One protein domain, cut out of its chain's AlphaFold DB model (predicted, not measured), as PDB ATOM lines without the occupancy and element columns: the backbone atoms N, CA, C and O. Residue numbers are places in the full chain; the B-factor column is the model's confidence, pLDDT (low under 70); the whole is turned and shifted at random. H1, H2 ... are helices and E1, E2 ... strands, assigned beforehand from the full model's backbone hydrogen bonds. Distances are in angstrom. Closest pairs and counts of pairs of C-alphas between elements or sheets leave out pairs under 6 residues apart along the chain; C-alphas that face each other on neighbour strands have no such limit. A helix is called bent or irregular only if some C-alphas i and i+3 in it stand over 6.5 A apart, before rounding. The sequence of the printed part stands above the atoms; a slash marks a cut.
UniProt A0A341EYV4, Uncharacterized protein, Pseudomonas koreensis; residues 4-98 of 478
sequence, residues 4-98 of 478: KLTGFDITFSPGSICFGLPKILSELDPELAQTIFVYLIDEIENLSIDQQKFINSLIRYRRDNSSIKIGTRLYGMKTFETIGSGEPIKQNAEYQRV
ATOM      1  N   LYS A   4     177.158 170.233 114.049       47.38
ATOM      2  CA  LYS A   4     176.451 169.907 112.806       47.38
ATOM      3  C   LYS A   4     175.056 170.522 112.850       47.38
ATOM      4  O   LYS A   4     174.238 170.110 113.668       47.38
ATOM      5  N   LEU A   5     174.796 171.496 111.980       56.66
ATOM      6  CA  LEU A   5     173.441 171.738 111.482       56.66
ATOM      7  C   LEU A   5     173.235 170.774 110.310       56.66
ATOM      8  O   LEU A   5     174.190 170.465 109.602       56.66
ATOM      9  N   THR A   6     172.033 170.240 110.116       53.22
ATOM     10  CA  THR A   6     171.750 169.272 109.044       53.22
ATOM     11  C   THR A   6     172.239 169.808 107.691       53.22
ATOM     12  O   THR A   6     171.732 170.812 107.202       53.22
ATOM     13  N   GLY A   7     173.256 169.158 107.113       68.69
ATOM     14  CA  GLY A   7     173.872 169.548 105.836       68.69
ATOM     15  C   GLY A   7     175.022 170.568 105.903       68.69
ATOM     16  O   GLY A   7     175.601 170.853 104.859       68.69
ATOM     17  N   PHE A   8     175.399 171.081 107.082       66.06
ATOM     18  CA  PHE A   8     176.485 172.057 107.246       66.06
ATOM     19  C   PHE A   8     177.490 171.638 108.331       66.06
ATOM     20  O   PHE A   8     177.127 171.448 109.497       66.06
ATOM     21  N   ASP A   9     178.773 171.579 107.965       67.88
ATOM     22  CA  ASP A   9     179.879 171.437 108.914       67.88
ATOM     23  C   ASP A   9     180.360 172.826 109.367       67.88
ATOM     24  O   ASP A   9     181.003 173.561 108.617       67.88
ATOM     25  N   ILE A  10     180.061 173.201 110.615       65.81
ATOM     26  CA  ILE A  10     180.553 174.456 111.204       65.81
ATOM     27  C   ILE A  10     181.983 174.235 111.712       65.81
ATOM     28  O   ILE A  10     182.185 173.714 112.810       65.81
ATOM     29  N   THR A  11     182.979 174.628 110.914       69.00
ATOM     30  CA  THR A  11     184.416 174.366 111.147       69.00
ATOM     31  C   THR A  11     185.110 175.335 112.107       69.00
ATOM     32  O   THR A  11     186.294 175.167 112.398       69.00
ATOM     33  N   PHE A  12     184.406 176.334 112.636       67.44
ATOM     34  CA  PHE A  12     184.982 177.373 113.490       67.44
ATOM     35  C   PHE A  12     184.250 177.489 114.831       67.44
ATOM     36  O   PHE A  12     183.084 177.114 114.968       67.44
ATOM     37  N   SER A  13     184.946 177.999 115.853       75.00
ATOM     38  CA  SER A  13     184.343 178.229 117.169       75.00
ATOM     39  C   SER A  13     183.576 179.558 117.215       75.00
ATOM     40  O   SER A  13     183.947 180.497 116.504       75.00
ATOM     41  N   PRO A  14     182.537 179.676 118.065       70.62
ATOM     42  CA  PRO A  14     181.898 180.955 118.371       70.62
ATOM     43  C   PRO A  14     182.940 182.039 118.686       70.62
ATOM     44  O   PRO A  14     183.723 181.890 119.619       70.62
ATOM     45  N   GLY A  15     182.983 183.100 117.875       80.25
ATOM     46  CA  GLY A  15     183.926 184.213 118.039       80.25
ATOM     47  C   GLY A  15     185.248 184.090 117.277       80.25
ATOM     48  O   GLY A  15     185.989 185.065 117.238       80.25
ATOM     49  N   SER A  16     185.536 182.967 116.602       85.00
ATOM     50  CA  SER A  16     186.743 182.831 115.763       85.00
ATOM     51  C   SER A  16     186.854 183.936 114.714       85.00
ATOM     52  O   SER A  16     187.944 184.433 114.477       85.00
ATOM     53  N   ILE A  17     185.733 184.348 114.121       82.62
ATOM     54  CA  ILE A  17     185.707 185.456 113.159       82.62
ATOM     55  C   ILE A  17     185.853 186.797 113.892       82.62
ATOM     56  O   ILE A  17     186.742 187.576 113.562       82.62
ATOM     57  N   CYS A  18     185.026 187.045 114.915       86.94
ATOM     58  CA  CYS A  18     184.998 188.318 115.647       86.94
ATOM     59  C   CYS A  18     186.323 188.659 116.340       86.94
ATOM     60  O   CYS A  18     186.665 189.825 116.439       86.94
ATOM     61  N   PHE A  19     187.065 187.671 116.831       89.06
ATOM     62  CA  PHE A  19     188.337 187.909 117.522       89.06
ATOM     63  C   PHE A  19     189.546 187.573 116.645       89.06
ATOM     64  O   PHE A  19     190.614 188.151 116.816       89.06
ATOM     65  N   GLY A  20     189.388 186.674 115.669       89.38
ATOM     66  CA  GLY A  20     190.463 186.314 114.748       89.38
ATOM     67  C   GLY A  20     190.765 187.399 113.720       89.38
ATOM     68  O   GLY A  20     191.931 187.607 113.410       89.38
ATOM     69  N   LEU A  21     189.754 188.122 113.222       88.12
ATOM     70  CA  LEU A  21     189.973 189.207 112.257       88.12
ATOM     71  C   LEU A  21     190.833 190.346 112.840       88.12
ATOM     72  O   LEU A  21     191.854 190.652 112.227       88.12
ATOM     73  N   PRO A  22     190.515 190.926 114.017       90.31
ATOM     74  CA  PRO A  22     191.374 191.915 114.675       90.31
ATOM     75  C   PRO A  22     192.807 191.433 114.874       90.31
ATOM     76  O   PRO A  22     193.752 192.174 114.607       90.31
ATOM     77  N   LYS A  23     192.974 190.168 115.276       88.31
ATOM     78  CA  LYS A  23     194.289 189.554 115.450       88.31
ATOM     79  C   LYS A  23     195.074 189.495 114.136       88.31
ATOM     80  O   LYS A  23     196.201 189.968 114.097       88.31
ATOM     81  N   ILE A  24     194.476 188.971 113.065       90.75
ATOM     82  CA  ILE A  24     195.122 188.883 111.744       90.75
ATOM     83  C   ILE A  24     195.484 190.281 111.233       90.75
ATOM     84  O   ILE A  24     196.594 190.494 110.761       90.75
ATOM     85  N   LEU A  25     194.575 191.251 111.357       90.88
ATOM     86  CA  LEU A  25     194.838 192.630 110.937       90.88
ATOM     87  C   LEU A  25     195.990 193.262 111.726       90.88
ATOM     88  O   LEU A  25     196.819 193.947 111.139       90.88
ATOM     89  N   SER A  26     196.080 192.978 113.027       90.06
ATOM     90  CA  SER A  26     197.177 193.444 113.886       90.06
ATOM     91  C   SER A  26     198.525 192.791 113.544       90.06
ATOM     92  O   SER A  26     199.569 193.391 113.773       90.06
ATOM     93  N   GLU A  27     198.520 191.561 113.017       90.19
ATOM     94  CA  GLU A  27     199.727 190.866 112.544       90.19
ATOM     95  C   GLU A  27     200.191 191.379 111.170       90.19
ATOM     96  O   GLU A  27     201.388 191.379 110.888       90.19
ATOM     97  N   LEU A  28     199.253 191.814 110.322       93.62
ATOM     98  CA  LEU A  28     199.539 192.339 108.984       93.62
ATOM     99  C   LEU A  28     199.971 193.811 108.994       93.62
ATOM    100  O   LEU A  28     200.750 194.208 108.129       93.62
ATOM    101  N   ASP A  29     199.479 194.605 109.949       91.56
ATOM    102  CA  ASP A  29     199.788 196.030 110.078       91.56
ATOM    103  C   ASP A  29     200.089 196.411 111.546       91.56
ATOM    104  O   ASP A  29     199.181 196.419 112.387       91.56
ATOM    105  N   PRO A  30     201.349 196.769 111.872       86.50
ATOM    106  CA  PRO A  30     201.740 197.192 113.215       86.50
ATOM    107  C   PRO A  30     200.964 198.399 113.766       86.50
ATOM    108  O   PRO A  30     200.824 198.501 114.987       86.50
ATOM    109  N   GLU A  31     200.443 199.303 112.926       88.75
ATOM    110  CA  GLU A  31     199.637 200.444 113.396       88.75
ATOM    111  C   GLU A  31     198.283 199.985 113.961       88.75
ATOM    112  O   GLU A  31     197.753 200.557 114.921       88.75
ATOM    113  N   LEU A  32     197.741 198.886 113.429       88.38
ATOM    114  CA  LEU A  32     196.482 198.305 113.887       88.38
ATOM    115  C   LEU A  32     196.629 197.501 115.185       88.38
ATOM    116  O   LEU A  32     195.634 197.292 115.880       88.38
ATOM    117  N   ALA A  33     197.849 197.130 115.581       85.44
ATOM    118  CA  ALA A  33     198.094 196.396 116.823       85.44
ATOM    119  C   ALA A  33     197.694 197.180 118.089       85.44
ATOM    120  O   ALA A  33     197.336 196.576 119.100       85.44
ATOM    121  N   GLN A  34     197.710 198.518 118.035       86.75
ATOM    122  CA  GLN A  34     197.257 199.395 119.128       86.75
ATOM    123  C   GLN A  34     195.809 199.879 118.955       86.75
ATOM    124  O   GLN A  34     195.286 200.621 119.790       86.75
ATOM    125  N   THR A  35     195.140 199.468 117.877       90.75
ATOM    126  CA  THR A  35     193.764 199.873 117.588       90.75
ATOM    127  C   THR A  35     192.780 198.951 118.299       90.75
ATOM    128  O   THR A  35     192.919 197.731 118.260       90.75
ATOM    129  N   ILE A  36     191.755 199.526 118.932       91.12
ATOM    130  CA  ILE A  36     190.634 198.761 119.487       91.12
ATOM    131  C   ILE A  36     189.572 198.583 118.401       91.12
ATOM    132  O   ILE A  36     188.973 199.555 117.939       91.12
ATOM    133  N   PHE A  37     189.286 197.337 118.039       91.38
ATOM    134  CA  PHE A  37     188.231 196.980 117.098       91.38
ATOM    135  C   PHE A  37     186.891 196.906 117.831       91.38
ATOM    136  O   PHE A  37     186.673 196.035 118.675       91.38
ATOM    137  N   VAL A  38     185.988 197.841 117.531       92.88
ATOM    138  CA  VAL A  38     184.687 197.944 118.201       92.88
ATOM    139  C   VAL A  38     183.580 197.395 117.306       92.88
ATOM    140  O   VAL A  38     183.255 197.982 116.277       92.88
ATOM    141  N   TYR A  39     182.954 196.305 117.737       92.44
ATOM    142  CA  TYR A  39     181.745 195.763 117.127       92.44
ATOM    143  C   TYR A  39     180.519 196.476 117.693       92.44
ATOM    144  O   TYR A  39     180.282 196.436 118.901       92.44
ATOM    145  N   LEU A  40     179.754 197.131 116.823       94.50
ATOM    146  CA  LEU A  40     178.499 197.794 117.170       94.50
ATOM    147  C   LEU A  40     177.341 196.886 116.760       94.50
ATOM    148  O   LEU A  40     177.202 196.557 115.584       94.50
ATOM    149  N   ILE A  41     176.538 196.469 117.732       93.06
ATOM    150  CA  ILE A  41     175.337 195.663 117.516       93.06
ATOM    151  C   ILE A  41     174.163 196.503 117.987       93.06
ATOM    152  O   ILE A  41     174.140 196.893 119.149       93.06
ATOM    153  N   ASP A  42     173.220 196.794 117.102       93.06
ATOM    154  CA  ASP A  42     172.016 197.550 117.446       93.06
ATOM    155  C   ASP A  42     170.798 196.623 117.547       93.06
ATOM    156  O   ASP A  42     170.823 195.506 117.024       93.06
ATOM    157  N   GLU A  43     169.757 197.087 118.235       89.75
ATOM    158  CA  GLU A  43     168.456 196.417 118.387       89.75
ATOM    159  C   GLU A  43     168.538 194.935 118.810       89.75
ATOM    160  O   GLU A  43     167.888 194.053 118.235       89.75
ATOM    161  N   ILE A  44     169.338 194.624 119.837       92.88
ATOM    162  CA  ILE A  44     169.513 193.235 120.293       92.88
ATOM    163  C   ILE A  44     168.204 192.595 120.792       92.88
ATOM    164  O   ILE A  44     168.079 191.367 120.816       92.88
ATOM    165  N   GLU A  45     167.206 193.400 121.163       90.00
ATOM    166  CA  GLU A  45     165.858 192.943 121.502       90.00
ATOM    167  C   GLU A  45     165.175 192.167 120.366       90.00
ATOM    168  O   GLU A  45     164.317 191.324 120.641       90.00
ATOM    169  N   ASN A  46     165.585 192.379 119.112       90.88
ATOM    170  CA  ASN A  46     165.069 191.654 117.952       90.88
ATOM    171  C   ASN A  46     165.663 190.241 117.831       90.88
ATOM    172  O   ASN A  46     165.111 189.391 117.133       90.88
ATOM    173  N   LEU A  47     166.752 189.944 118.550       92.94
ATOM    174  CA  LEU A  47     167.371 188.621 118.558       92.94
ATOM    175  C   LEU A  47     166.586 187.621 119.418       92.94
ATOM    176  O   LEU A  47     165.990 187.965 120.445       92.94
ATOM    177  N   SER A  48     166.607 186.347 119.026       93.69
ATOM    178  CA  SER A  48     166.083 185.249 119.842       93.69
ATOM    179  C   SER A  48     166.902 185.065 121.124       93.69
ATOM    180  O   SER A  48     168.039 185.526 121.227       93.69
ATOM    181  N   ILE A  49     166.350 184.345 122.107       93.38
ATOM    182  CA  ILE A  49     167.070 184.021 123.351       93.38
ATOM    183  C   ILE A  49     168.401 183.322 123.037       93.38
ATOM    184  O   ILE A  49     169.431 183.703 123.582       93.38
ATOM    185  N   ASP A  50     168.414 182.358 122.114       92.06
ATOM    186  CA  ASP A  50     169.636 181.633 121.744       92.06
ATOM    187  C   ASP A  50     170.661 182.519 121.022       92.06
ATOM    188  O   ASP A  50     171.869 182.381 121.233       92.06
ATOM    189  N   GLN A  51     170.195 183.468 120.206       92.69
ATOM    190  CA  GLN A  51     171.059 184.464 119.574       92.69
ATOM    191  C   GLN A  51     171.638 185.444 120.608       92.69
ATOM    192  O   GLN A  51     172.827 185.749 120.553       92.69
ATOM    193  N   GLN A  52     170.853 185.882 121.598       94.56
ATOM    194  CA  GLN A  52     171.377 186.691 122.704       94.56
ATOM    195  C   GLN A  52     172.392 185.903 123.545       94.56
ATOM    196  O   GLN A  52     173.454 186.435 123.854       94.56
ATOM    197  N   LYS A  53     172.148 184.612 123.826       93.62
ATOM    198  CA  LYS A  53     173.133 183.729 124.488       93.62
ATOM    199  C   LYS A  53     174.452 183.663 123.724       93.62
ATOM    200  O   LYS A  53     175.516 183.673 124.340       93.62
ATOM    201  N   PHE A  54     174.396 183.613 122.390       92.00
ATOM    202  CA  PHE A  54     175.589 183.667 121.545       92.00
ATOM    203  C   PHE A  54     176.363 184.976 121.733       92.00
ATOM    204  O   PHE A  54     177.566 184.935 121.991       92.00
ATOM    205  N   ILE A  55     175.685 186.124 121.665       93.25
ATOM    206  CA  ILE A  55     176.320 187.431 121.882       93.25
ATOM    207  C   ILE A  55     176.899 187.537 123.299       93.25
ATOM    208  O   ILE A  55     178.056 187.922 123.454       93.25
ATOM    209  N   ASN A  56     176.166 187.102 124.326       93.62
ATOM    210  CA  ASN A  56     176.644 187.074 125.710       93.62
ATOM    211  C   ASN A  56     177.908 186.215 125.865       93.62
ATOM    212  O   ASN A  56     178.830 186.597 126.585       93.62
ATOM    213  N   SER A  57     178.000 185.079 125.161       91.75
ATOM    214  CA  SER A  57     179.230 184.280 125.112       91.75
ATOM    215  C   SER A  57     180.402 185.058 124.509       91.75
ATOM    216  O   SER A  57     181.513 184.953 125.026       91.75
ATOM    217  N   LEU A  58     180.183 185.855 123.457       91.94
ATOM    218  CA  LEU A  58     181.237 186.702 122.885       91.94
ATOM    219  C   LEU A  58     181.695 187.784 123.869       91.94
ATOM    220  O   LEU A  58     182.891 188.018 123.994       91.94
ATOM    221  N   ILE A  59     180.768 188.411 124.598       92.25
ATOM    222  CA  ILE A  59     181.103 189.405 125.629       92.25
ATOM    223  C   ILE A  59     181.946 188.759 126.734       92.25
ATOM    224  O   ILE A  59     183.003 189.278 127.087       92.25
ATOM    225  N   ARG A  60     181.504 187.604 127.252       90.75
ATOM    226  CA  ARG A  60     182.178 186.905 128.355       90.75
ATOM    227  C   ARG A  60     183.587 186.455 127.989       90.75
ATOM    228  O   ARG A  60     184.508 186.606 128.781       90.75
ATOM    229  N   TYR A  61     183.742 185.879 126.802       88.38
ATOM    230  CA  TYR A  61     185.005 185.302 126.342       88.38
ATOM    231  C   TYR A  61     185.750 186.222 125.371       88.38
ATOM    232  O   TYR A  61     186.509 185.732 124.530       88.38
ATOM    233  N   ARG A  62     185.528 187.540 125.480       87.94
ATOM    234  CA  ARG A  62     186.213 188.576 124.701       87.94
ATOM    235  C   ARG A  62     187.729 188.389 124.781       87.94
ATOM    236  O   ARG A  62     188.270 188.117 125.852       87.94
ATOM    237  N   ARG A  63     188.417 188.565 123.651       83.38
ATOM    238  CA  ARG A  63     189.880 188.463 123.550       83.38
ATOM    239  C   ARG A  63     190.489 189.719 122.947       83.38
ATOM    240  O   ARG A  63     189.827 190.435 122.193       83.38
ATOM    241  N   ASP A  64     191.763 189.921 123.270       80.94
ATOM    242  CA  ASP A  64     192.664 190.857 122.599       80.94
ATOM    243  C   ASP A  64     192.120 192.301 122.543       80.94
ATOM    244  O   ASP A  64     191.468 192.783 123.477       80.94
ATOM    245  N   ASN A  65     192.393 193.006 121.446       86.19
ATOM    246  CA  ASN A  65     192.002 194.388 121.172       86.19
ATOM    247  C   ASN A  65     190.570 194.522 120.614       86.19
ATOM    248  O   ASN A  65     190.258 195.489 119.926       86.19
ATOM    249  N   SER A  66     189.678 193.573 120.912       90.69
ATOM    250  CA  SER A  66     188.274 193.624 120.484       90.69
ATOM    251  C   SER A  66     187.356 194.121 121.597       90.69
ATOM    252  O   SER A  66     187.508 193.734 122.754       90.69
ATOM    253  N   SER A  67     186.352 194.922 121.252       90.50
ATOM    254  CA  SER A  67     185.286 195.368 122.153       90.50
ATOM    255  C   SER A  67     183.928 195.242 121.474       90.50
ATOM    256  O   SER A  67     183.819 195.379 120.260       90.50
ATOM    257  N   ILE A  68     182.877 195.022 122.258       92.69
ATOM    258  CA  ILE A  68     181.500 194.935 121.764       92.69
ATOM    259  C   ILE A  68     180.689 196.032 122.452       92.69
ATOM    260  O   ILE A  68     180.757 196.173 123.672       92.69
ATOM    261  N   LYS A  69     179.946 196.821 121.676       94.31
ATOM    262  CA  LYS A  69     178.940 197.757 122.182       94.31
ATOM    263  C   LYS A  69     177.583 197.342 121.646       94.31
ATOM    264  O   LYS A  69     177.441 197.082 120.453       94.31
ATOM    265  N   ILE A  70     176.612 197.287 122.544       94.12
ATOM    266  CA  ILE A  70     175.271 196.802 122.246       94.12
ATOM    267  C   ILE A  70     174.283 197.934 122.501       94.12
ATOM    268  O   ILE A  70     174.218 198.459 123.613       94.12
ATOM    269  N   GLY A  71     173.547 198.307 121.458       93.31
ATOM    270  CA  GLY A  71     172.330 199.101 121.531       93.31
ATOM    271  C   GLY A  71     171.153 198.192 121.865       93.31
ATOM    272  O   GLY A  71     170.978 197.130 121.267       93.31
ATOM    273  N   THR A  72     170.382 198.579 122.875       90.56
ATOM    274  CA  THR A  72     169.190 197.854 123.316       90.56
ATOM    275  C   THR A  72     168.209 198.824 123.952       90.56
ATOM    276  O   THR A  72     168.615 199.798 124.594       90.56
ATOM    277  N   ARG A  73     166.916 198.512 123.868       86.38
ATOM    278  CA  ARG A  73     165.908 199.098 124.766       86.38
ATOM    279  C   ARG A  73     166.164 198.729 126.229       86.38
ATOM    280  O   ARG A  73     166.864 197.756 126.522       86.38
ATOM    281  N   LEU A  74     165.543 199.482 127.142       84.06
ATOM    282  CA  LEU A  74     165.733 199.383 128.598       84.06
ATOM    283  C   LEU A  74     165.549 197.956 129.145       84.06
ATOM    284  O   LEU A  74     166.322 197.523 130.004       84.06
ATOM    285  N   TYR A  75     164.565 197.230 128.611       82.44
ATOM    286  CA  TYR A  75     164.265 195.831 128.933       82.44
ATOM    287  C   TYR A  75     164.458 194.893 127.724       82.44
ATOM    288  O   TYR A  75     163.835 193.839 127.636       82.44
ATOM    289  N   GLY A  76     165.306 195.279 126.762       84.19
ATOM    290  CA  GLY A  76     165.542 194.522 125.523       84.19
ATOM    291  C   GLY A  76     166.397 193.255 125.684       84.19
ATOM    292  O   GLY A  76     166.366 192.356 124.837       84.19
ATOM    293  N   MET A  77     167.117 193.136 126.801       89.38
ATOM    294  CA  MET A  77     167.860 191.926 127.159       89.38
ATOM    295  C   MET A  77     166.901 190.856 127.692       89.38
ATOM    296  O   MET A  77     166.370 190.978 128.793       89.38
ATOM    297  N   LYS A  78     166.711 189.781 126.923       90.69
ATOM    298  CA  LYS A  78     165.857 188.630 127.263       90.69
ATOM    299  C   LYS A  78     166.575 187.632 128.168       90.69
ATOM    300  O   LYS A  78     165.935 186.855 128.868       90.69
ATOM    301  N   THR A  79     167.906 187.603 128.119       92.12
ATOM    302  CA  THR A  79     168.729 186.699 128.925       92.12
ATOM    303  C   THR A  79     170.143 187.241 129.109       92.12
ATOM    304  O   THR A  79     170.683 187.917 128.234       92.12
ATOM    305  N   PHE A  80     170.765 186.883 130.229       93.75
ATOM    306  CA  PHE A  80     172.190 187.106 130.496       93.75
ATOM    307  C   PHE A  80     172.999 185.805 130.449       93.75
ATOM    308  O   PHE A  80     174.205 185.809 130.684       93.75
ATOM    309  N   GLU A  81     172.349 184.679 130.152       95.19
ATOM    310  CA  GLU A  81     173.007 183.381 130.041       95.19
ATOM    311  C   GLU A  81     173.954 183.343 128.840       95.19
ATOM    312  O   GLU A  81     173.781 184.064 127.853       95.19
ATOM    313  N   THR A  82     174.948 182.464 128.921       91.25
ATOM    314  CA  THR A  82     175.851 182.144 127.815       91.25
ATOM    315  C   THR A  82     175.486 180.782 127.219       91.25
ATOM    316  O   THR A  82     174.686 180.029 127.772       91.25
ATOM    317  N   ILE A  83     176.028 180.447 126.047       88.50
ATOM    318  CA  ILE A  83     175.824 179.124 125.446       88.50
ATOM    319  C   ILE A  83     176.491 178.030 126.296       88.50
ATOM    320  O   ILE A  83     177.682 178.105 126.596       88.50
ATOM    321  N   GLY A  84     175.761 176.936 126.544       79.50
ATOM    322  CA  GLY A  84     176.278 175.731 127.201       79.50
ATOM    323  C   GLY A  84     176.217 175.826 128.725       79.50
ATOM    324  O   GLY A  84     175.290 176.406 129.269       79.50
ATOM    325  N   SER A  85     177.201 175.246 129.415       67.12
ATOM    326  CA  SER A  85     177.317 175.270 130.883       67.12
ATOM    327  C   SER A  85     178.097 176.486 131.407       67.12
ATOM    328  O   SER A  85     178.718 176.411 132.466       67.12
ATOM    329  N   GLY A  86     178.176 177.563 130.623       74.12
ATOM    330  CA  GLY A  86     178.902 178.767 131.009       74.12
ATOM    331  C   GLY A  86     178.112 179.604 132.011       74.12
ATOM    332  O   GLY A  86     176.883 179.620 131.994       74.12
ATOM    333  N   GLU A  87     178.819 180.337 132.871       87.12
ATOM    334  CA  GLU A  87     178.155 181.294 133.755       87.12
ATOM    335  C   GLU A  87     177.529 182.450 132.944       87.12
ATOM    336  O   GLU A  87     178.044 182.808 131.873       87.12
ATOM    337  N   PRO A  88     176.442 183.060 133.444       92.88
ATOM    338  CA  PRO A  88     175.892 184.293 132.889       92.88
ATOM    339  C   PRO A  88     176.902 185.450 132.901       92.88
ATOM    340  O   PRO A  88     177.800 185.495 133.745       92.88
ATOM    341  N   ILE A  89     176.741 186.418 131.997       93.19
ATOM    342  CA  ILE A  89     177.478 187.688 132.078       93.19
ATOM    343  C   ILE A  89     176.978 188.518 133.266       93.19
ATOM    344  O   ILE A  89     175.777 188.587 133.530       93.19
ATOM    345  N   LYS A  90     177.893 189.180 133.972       92.06
ATOM    346  CA  LYS A  90     177.607 190.014 135.139       92.06
ATOM    347  C   LYS A  90     177.972 191.467 134.856       92.06
ATOM    348  O   LYS A  90     179.022 191.787 134.293       92.06
ATOM    349  N   GLN A  91     177.089 192.362 135.284       92.06
ATOM    350  CA  GLN A  91     177.335 193.795 135.207       92.06
ATOM    351  C   GLN A  91     178.547 194.159 136.079       92.06
ATOM    352  O   GLN A  91     178.713 193.626 137.173       92.06
ATOM    353  N   ASN A  92     179.379 195.075 135.589       90.44
ATOM    354  CA  ASN A  92     180.644 195.536 136.175       90.44
ATOM    355  C   ASN A  92     181.785 194.505 136.192       90.44
ATOM    356  O   ASN A  92     182.897 194.867 136.571       90.44
ATOM    357  N   ALA A  93     181.544 193.267 135.750       90.00
ATOM    358  CA  ALA A  93     182.592 192.283 135.502       90.00
ATOM    359  C   ALA A  93     182.850 192.151 133.995       90.00
ATOM    360  O   ALA A  93     183.909 192.547 133.514       90.00
ATOM    361  N   GLU A  94     181.866 191.666 133.232       91.88
ATOM    362  CA  GLU A  94     182.011 191.475 131.785       91.88
ATOM    363  C   GLU A  94     181.464 192.642 130.954       91.88
ATOM    364  O   GLU A  94     181.921 192.865 129.833       91.88
ATOM    365  N   TYR A  95     180.497 193.402 131.476       92.69
ATOM    366  CA  TYR A  95     179.901 194.527 130.750       92.69
ATOM    367  C   TYR A  95     179.539 195.702 131.659       92.69
ATOM    368  O   TYR A  95     179.307 195.546 132.856       92.69
ATOM    369  N   GLN A  96     179.441 196.889 131.062       92.62
ATOM    370  CA  GLN A  96     178.898 198.087 131.699       92.62
ATOM    371  C   GLN A  96     177.612 198.500 130.986       92.62
ATOM    372  O   GLN A  96     177.538 198.464 129.758       92.62
ATOM    373  N   ARG A  97     176.601 198.896 131.760       90.62
ATOM    374  CA  ARG A  97     175.332 199.421 131.246       90.62
ATOM    375  C   ARG A  97     175.346 200.938 131.358       90.62
ATOM    376  O   ARG A  97     175.571 201.467 132.442       90.62
ATOM    377  N   VAL A  98     175.062 201.619 130.252       89.25
ATOM    378  CA  VAL A  98     174.900 203.075 130.216       89.25
ATOM    379  C   VAL A  98     173.522 203.392 129.655       89.25
ATOM    380  O   VAL A  98     173.239 203.134 128.491       89.25
TER     381      VAL A  98
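Overview. This is residues 4 to 98 of the 478 residues of an uncharacterized protein of Pseudomonas koreensis (UniProt A0A341EYV4). A small two-strand parallel sheet, E2 beside E3, has helix H2 packed over E3 on one face; H1 meets the starts of both strands with residues 18 to 23 and reaches out beyond them as an arm. A tail, residues 4 to 13 including E1, sticks out from this body, and residues 71 to 98 form a long run with no named element that folds back past H2. Under half of the 95 printed residues are in named elements, which follow the order E1, H1, E2, H2, E3; the class is mixed, helices and strands. The whole is only just compact, close to loose, with a radius of gyration of the C-alphas of 14.7 A and spans of 41 by 40 by 23 A.

Arrangement. E2, residues 37 to 41, and E3, residues 66 to 70, are parallel neighbours at 21 degrees. C-alphas 39 and 68 face each other at 4.7 A. N 39 and O 67 are within hydrogen-bond range at 2.8 A, as are N 69 and O 39 at 2.8 A. H2, residues 49 to 60, comes closest to E3 where the C-alphas of Ile 59 and Ile 68 are 6.8 A apart. E2, H2 and E3 form a strand-helix-strand unit, two parallel neighbour strands with a helix between them in the chain, and its crossover is right-handed. The closest C-alphas of H1, residues 16 to 28, and E3 are those of Phe 19 and Ser 66, 6.4 A apart; those of H1 and E2 are Pro 22 and Phe 37, also 6.4 A apart. H1 and H2 are only just apart, 8.3 A at the closest. E1, residues 8 to 10, is apart from H1, E2, H2 and E3. It pairs with no named strand, but residues 4 to 5 pair with its residues 8 to 9, antiparallel. Every O i to N i+4 pair in H2 is within hydrogen-bond range, and 8 of 9 are in H1.

Along the chain. E2 measures 13.0 A from first to last C-alpha, beginning at C-alpha 37 (188.231, 196.980, 117.098). E3 measures 13.5 A and ends at C-alpha 70 (175.271, 196.802, 122.246). H2 measures 16.2 A and H1 17.3 A. H1 is neither bent nor irregular, but only just: C-alphas 18 and 21 are 6.1 A apart. E1 measures 6.2 A and begins at C-alpha 8 (176.485, 172.057, 107.246).

Size, cuts and confidence. The two C-alphas farthest apart, those of Thr 6 and Glu 31, are 42.1 A apart. Without residues 4 to 13, which stand free, the body spans 40 by 27 by 23 A. The printed part has no cut. The links E1 to H1 and H2 to E3 are tight, H1 to E2 and E2 to H2 are short, and no link is long. The mean pLDDT of the printed part is 86.7; residues 4 to 12 and residue 85 are under 70.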